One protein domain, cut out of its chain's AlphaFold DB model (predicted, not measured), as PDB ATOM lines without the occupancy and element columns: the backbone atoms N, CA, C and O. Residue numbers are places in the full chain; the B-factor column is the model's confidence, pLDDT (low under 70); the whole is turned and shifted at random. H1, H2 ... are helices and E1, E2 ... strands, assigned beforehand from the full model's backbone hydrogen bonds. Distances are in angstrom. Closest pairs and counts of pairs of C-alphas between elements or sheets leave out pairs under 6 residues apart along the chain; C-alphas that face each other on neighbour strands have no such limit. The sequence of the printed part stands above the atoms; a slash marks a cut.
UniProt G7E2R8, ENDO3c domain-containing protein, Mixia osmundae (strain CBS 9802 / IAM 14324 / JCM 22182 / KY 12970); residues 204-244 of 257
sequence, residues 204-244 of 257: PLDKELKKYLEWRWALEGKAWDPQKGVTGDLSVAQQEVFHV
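This is residues 204 to 244 of the 257 residues of the protein "ENDO3c domain-containing protein" of Mixia osmundae (strain CBS 9802 / IAM 14324 / JCM 22182 / KY 12970) (UniProt G7E2R8). A two-stranded hairpin, E1 and E2, has the longer helix, H1, folded alongside its E1 strand, and a shorter helix, H2, stands at the end of this assembly where H1 ends and E1 begins. H2 is set steeply to H1 and comes near it around Ala 218 and Phe 242. The printed part has 41 residues with two named helices and two named strands, in the order H1, E1, E2, H2; the sheet's order is E1 - E2, antiparallel, and the class is mixed, helices and strands. The whole is compact, with a radius of gyration of the C-alphas of 10.0 A, and the C-alphas span 29 by 19 by 13 A along their three main axes.

Start with the sheet: E1 is residues 222 to 225, and its C-alpha 222 is at (-5.071, -6.339, 47.185). E2 is residues 229 to 233, 12.0 A from first to last C-alpha. Now find C-alpha 207 at (13.213, -9.674, 51.569), where H1 begins; it holds residues 207 to 219 and is 18.8 A from first to last C-alpha. H2 is residues 236 to 244, 12.6 A long in the same measure, and ends at C-alpha 244 at (2.850, 2.074, 35.720).

Look first at E1 and E2, a hairpin of antiparallel neighbours whose directions stand at 145 degrees. The C-alphas of Trp 224 and Val 230 face each other at 4.4 A. Within hydrogen-bond range across the pair you find N of Ala 223 and O of Gly 232, 2.9 A apart, and N of Asp 225 and O of Gly 229, 2.8 A apart. Going outward, H1 and E1 have 7 pairs of C-alphas within 8 A, the closest those of Glu 214 and Trp 224 at 5.5 A. H1 and E2 have 1 such pair, the C-alphas of Trp 217 and Val 230 at 7.9 A. H1 and H2 are close but not clearly touching: their closest C-alphas, those of Ala 218 and Phe 242, are 7.3 A apart. Their lines stand at a steep tilt of 66 degrees, and they run opposite ways. E1 and H2 are apart. In H1 and H2 every O i to N i+4 pair is within hydrogen-bond range.

The two C-alphas farthest apart, those of Leu 205 and Val 236, are 28.7 A from each other. Read from residue 204 to 244 and you meet no cut. The links H1 to E1, E1 to E2 and E2 to H2 are tight, and no link is long. The mean pLDDT of the printed part is 93.7, and no printed residue is under 70; the mean of H2 is 89.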
ATOM      1  N   PRO A 204       6.673 -14.795  54.318       96.75
ATOM      2  CA  PRO A 204       8.082 -15.111  54.204       96.75
ATOM      3  C   PRO A 204       8.928 -14.158  55.041       96.75
ATOM      4  O   PRO A 204       8.588 -12.989  55.225       96.75
ATOM      5  N   LEU A 205      10.083 -14.632  55.508       94.56
ATOM      6  CA  LEU A 205      11.071 -13.766  56.167       94.56
ATOM      7  C   LEU A 205      12.002 -13.076  55.162       94.56
ATOM      8  O   LEU A 205      12.459 -11.958  55.424       94.56
ATOM      9  N   ASP A 206      12.242 -13.720  54.018       96.81
ATOM     10  CA  ASP A 206      13.137 -13.227  52.973       96.81
ATOM     11  C   ASP A 206      12.618 -11.943  52.315       96.81
ATOM     12  O   ASP A 206      11.435 -11.788  52.014       96.81
ATOM     13  N   LYS A 207      13.538 -11.009  52.076       95.50
ATOM     14  CA  LYS A 207      13.213  -9.674  51.569       95.50
ATOM     15  C   LYS A 207      12.728  -9.682  50.119       95.50
ATOM     16  O   LYS A 207      11.924  -8.826  49.767       95.50
ATOM     17  N   GLU A 208      13.219 -10.591  49.278       95.62
ATOM     18  CA  GLU A 208      12.819 -10.645  47.869       95.62
ATOM     19  C   GLU A 208      11.491 -11.390  47.723       95.62
ATOM     20  O   GLU A 208      10.630 -10.940  46.970       95.62
ATOM     21  N   LEU A 209      11.255 -12.437  48.527       97.25
ATOM     22  CA  LEU A 209       9.941 -13.089  48.606       97.25
ATOM     23  C   LEU A 209       8.844 -12.149  49.133       97.25
ATOM     24  O   LEU A 209       7.724 -12.191  48.635       97.25
ATOM     25  N   LYS A 210       9.149 -11.261  50.092       97.69
ATOM     26  CA  LYS A 210       8.196 -10.228  50.547       97.69
ATOM     27  C   LYS A 210       7.774  -9.300  49.410       97.69
ATOM     28  O   LYS A 210       6.584  -9.115  49.193       97.69
ATOM     29  N   LYS A 211       8.740  -8.764  48.656       95.69
ATOM     30  CA  LYS A 211       8.455  -7.905  47.494       95.69
ATOM     31  C   LYS A 211       7.683  -8.654  46.410       95.69
ATOM     32  O   LYS A 211       6.837  -8.065  45.745       95.69
ATOM     33  N   TYR A 212       7.987  -9.940  46.223       95.75
ATOM     34  CA  TYR A 212       7.253 -10.800  45.304       95.75
ATOM     35  C   TYR A 212       5.787 -10.936  45.719       95.75
ATOM     36  O   TYR A 212       4.913 -10.739  44.884       95.75
ATOM     37  N   LEU A 213       5.496 -11.225  46.990       96.56
ATOM     38  CA  LEU A 213       4.114 -11.380  47.456       96.56
ATOM     39  C   LEU A 213       3.336 -10.066  47.469       96.56
ATOM     40  O   LEU A 213       2.178 -10.063  47.065       96.56
ATOM     41  N   GLU A 214       3.966  -8.957  47.857       95.12
ATOM     42  CA  GLU A 214       3.373  -7.620  47.733       95.12
ATOM     43  C   GLU A 214       2.955  -7.349  46.282       95.12
ATOM     44  O   GLU A 214       1.816  -6.975  46.006       95.12
ATOM     45  N   TRP A 215       3.851  -7.629  45.334       94.50
ATOM     46  CA  TRP A 215       3.551  -7.531  43.910       94.50
ATOM     47  C   TRP A 215       2.447  -8.493  43.459       94.50
ATOM     48  O   TRP A 215       1.566  -8.098  42.697       94.50
ATOM     49  N   ARG A 216       2.489  -9.751  43.908       93.88
ATOM     50  CA  ARG A 216       1.548 -10.789  43.481       93.88
ATOM     51  C   ARG A 216       0.130 -10.481  43.954       93.88
ATOM     52  O   ARG A 216      -0.797 -10.612  43.164       93.88
ATOM     53  N   TRP A 217      -0.032 -10.022  45.193       95.00
ATOM     54  CA  TRP A 217      -1.320  -9.563  45.716       95.00
ATOM     55  C   TRP A 217      -1.811  -8.284  45.034       95.00
ATOM     56  O   TRP A 217      -3.004  -8.155  44.766       95.00
ATOM     57  N   ALA A 218      -0.905  -7.374  44.671       93.69
ATOM     58  CA  ALA A 218      -1.269  -6.166  43.942       93.69
ATOM     59  C   ALA A 218      -1.802  -6.447  42.521       93.69
ATOM     60  O   ALA A 218      -2.661  -5.704  42.047       93.69
ATOM     61  N   LEU A 219      -1.389  -7.547  41.871       90.88
ATOM     62  CA  LEU A 219      -2.028  -8.014  40.625       90.88
ATOM     63  C   LEU A 219      -3.511  -8.369  40.822       90.88
ATOM     64  O   LEU A 219      -4.292  -8.252  39.882       90.88
ATOM     65  N   GLU A 220      -3.901  -8.772  42.033       91.50
ATOM     66  CA  GLU A 220      -5.292  -9.043  42.425       91.50
ATOM     67  C   GLU A 220      -5.984  -7.806  43.028       91.50
ATOM     68  O   GLU A 220      -7.077  -7.909  43.581       91.50
ATOM     69  N   GLY A 221      -5.351  -6.630  42.954       93.88
ATOM     70  CA  GLY A 221      -5.883  -5.393  43.521       93.88
ATOM     71  C   GLY A 221      -5.879  -5.360  45.052       93.88
ATOM     72  O   GLY A 221      -6.574  -4.530  45.632       93.88
ATOM     73  N   LYS A 222      -5.120  -6.239  45.720       95.88
ATOM     74  CA  LYS A 222      -5.071  -6.339  47.185       95.88
ATOM     75  C   LYS A 222      -3.839  -5.653  47.766       95.88
ATOM     76  O   LYS A 222      -2.729  -5.800  47.257       95.88
ATOM     77  N   ALA A 223      -4.039  -4.937  48.869       95.19
ATOM     78  CA  ALA A 223      -2.959  -4.450  49.716       95.19
ATOM     79  C   ALA A 223      -2.476  -5.588  50.627       95.19
ATOM     80  O   ALA A 223      -3.288  -6.309  51.215       95.19
ATOM     81  N   TRP A 224      -1.160  -5.751  50.754       96.88
ATOM     82  CA  TRP A 224      -0.557  -6.835  51.527       96.88
ATOM     83  C   TRP A 224       0.576  -6.328  52.420       96.88
ATOM     84  O   TRP A 224       1.386  -5.502  52.003       96.88
ATOM     85  N   ASP A 225       0.631  -6.844  53.645       95.25
ATOM     86  CA  ASP A 225       1.648  -6.550  54.648       95.25
ATOM     87  C   ASP A 225       2.409  -7.833  55.050       95.25
ATOM     88  O   ASP A 225       1.779  -8.860  55.321       95.25
ATOM     89  N   PRO A 226       3.751  -7.801  55.168       93.25
ATOM     90  CA  PRO A 226       4.553  -8.982  55.500       93.25
ATOM     91  C   PRO A 226       4.264  -9.656  56.846       93.25
ATOM     92  O   PRO A 226       4.688 -10.796  57.041       93.25
ATOM     93  N   GLN A 227       3.635  -8.960  57.793       92.88
ATOM     94  CA  GLN A 227       3.291  -9.495  59.113       92.88
ATOM     95  C   GLN A 227       1.813  -9.866  59.212       92.88
ATOM     96  O   GLN A 227       1.474 -10.817  59.913       92.88
ATOM     97  N   LYS A 228       0.938  -9.111  58.538       93.56
ATOM     98  CA  LYS A 228      -0.522  -9.237  58.673       93.56
ATOM     99  C   LYS A 228      -1.197  -9.967  57.514       93.56
ATOM    100  O   LYS A 228      -2.347 -10.369  57.655       93.56
ATOM    101  N   GLY A 229      -0.515 -10.149  56.386       94.69
ATOM    102  CA  GLY A 229      -1.128 -10.669  55.169       94.69
ATOM    103  C   GLY A 229      -1.946  -9.597  54.447       94.69
ATOM    104  O   GLY A 229      -1.558  -8.431  54.414       94.69
ATOM    105  N   VAL A 230      -3.071  -9.980  53.843       96.25
ATOM    106  CA  VAL A 230      -3.952  -9.038  53.133       96.25
ATOM    107  C   VAL A 230      -4.584  -8.058  54.122       96.25
ATOM    108  O   VAL A 230      -5.221  -8.471  55.088       96.25
ATOM    109  N   THR A 231      -4.427  -6.760  53.871       96.19
ATOM    110  CA  THR A 231      -4.938  -5.686  54.741       96.19
ATOM    111  C   THR A 231      -6.160  -4.968  54.169       96.19
ATOM    112  O   THR A 231      -6.811  -4.216  54.890       96.19
ATOM    113  N   GLY A 232      -6.497  -5.210  52.900       95.12
ATOM    114  CA  GLY A 232      -7.650  -4.621  52.223       95.12
ATOM    115  C   GLY A 232      -7.455  -4.558  50.710       95.12
ATOM    116  O   GLY A 232      -6.574  -5.219  50.156       95.12
ATOM    117  N   ASP A 233      -8.272  -3.748  50.047       96.56
ATOM    118  CA  ASP A 233      -8.127  -3.437  48.624       96.56
ATOM    119  C   ASP A 233      -7.162  -2.262  48.415       96.56
ATOM    120  O   ASP A 233      -7.079  -1.345  49.236       96.56
ATOM    121  N   LEU A 234      -6.431  -2.274  47.299       93.62
ATOM    122  CA  LEU A 234      -5.646  -1.122  46.866       93.62
ATOM    123  C   LEU A 234      -6.588   0.016  46.474       93.62
ATOM    124  O   LEU A 234      -7.520  -0.178  45.691       93.62
ATOM    125  N   SER A 235      -6.298   1.223  46.954       93.56
ATOM    126  CA  SER A 235      -6.951   2.439  46.459       93.56
ATOM    127  C   SER A 235      -6.661   2.662  44.971       93.56
ATOM    128  O   SER A 235      -5.646   2.195  44.454       93.56
ATOM    129  N   VAL A 236      -7.511   3.434  44.289       91.19
ATOM    130  CA  VAL A 236      -7.347   3.762  42.858       91.19
ATOM    131  C   VAL A 236      -5.950   4.323  42.568       91.19
ATOM    132  O   VAL A 236      -5.260   3.826  41.685       91.19
ATOM    133  N   ALA A 237      -5.476   5.264  43.387       91.56
ATOM    134  CA  ALA A 237      -4.139   5.840  43.239       91.56
ATOM    135  C   ALA A 237      -3.018   4.791  43.386       91.56
ATOM    136  O   ALA A 237      -2.031   4.819  42.653       91.56
ATOM    137  N   GLN A 238      -3.156   3.835  44.313       89.88
ATOM    138  CA  GLN A 238      -2.182   2.749  44.461       89.88
ATOM    139  C   GLN A 238      -2.211   1.786  43.267       89.88
ATOM    140  O   GLN A 238      -1.153   1.331  42.836       89.88
ATOM    141  N   GLN A 239      -3.395   1.498  42.718       88.94
ATOM    142  CA  GLN A 239      -3.544   0.668  41.520       88.94
ATOM    143  C   GLN A 239      -2.896   1.328  40.296       88.94
ATOM    144  O   GLN A 239      -2.185   0.655  39.552       88.94
ATOM    145  N   GLU A 240      -3.072   2.640  40.117       89.06
ATOM    146  CA  GLU A 240      -2.438   3.409  39.037       89.06
ATOM    147  C   GLU A 240      -0.908   3.370  39.134       89.06
ATOM    148  O   GLU A 240      -0.229   3.020  38.166       89.06
ATOM    149  N   VAL A 241      -0.352   3.652  40.320       90.12
ATOM    150  CA  VAL A 241       1.100   3.584  40.564       90.12
ATOM    151  C   VAL A 241       1.635   2.177  40.295       90.12
ATOM    152  O   VAL A 241       2.669   2.012  39.641       90.12
ATOM    153  N   PHE A 242       0.926   1.152  40.769       90.12
ATOM    154  CA  PHE A 242       1.291  -0.237  40.523       90.12
ATOM    155  C   PHE A 242       1.277  -0.572  39.028       90.12
ATOM    156  O   PHE A 242       2.221  -1.196  38.542       90.12
ATOM    157  N   HIS A 243       0.250  -0.137  38.295       85.31
ATOM    158  CA  HIS A 243       0.111  -0.383  36.864       85.31
ATOM    159  C   HIS A 243       1.285   0.197  36.067       85.31
ATOM    160  O   HIS A 243       1.899  -0.515  35.271       85.31
ATOM    161  N   VAL A 244       1.671   1.447  36.344       86.19
ATOM    162  CA  VAL A 244       2.850   2.074  35.720       86.19
ATOM    163  C   VAL A 244       4.116   1.267  36.023       86.19
ATOM    164  O   VAL A 244       4.861   0.911  35.107       86.19
TER     165      VAL A 244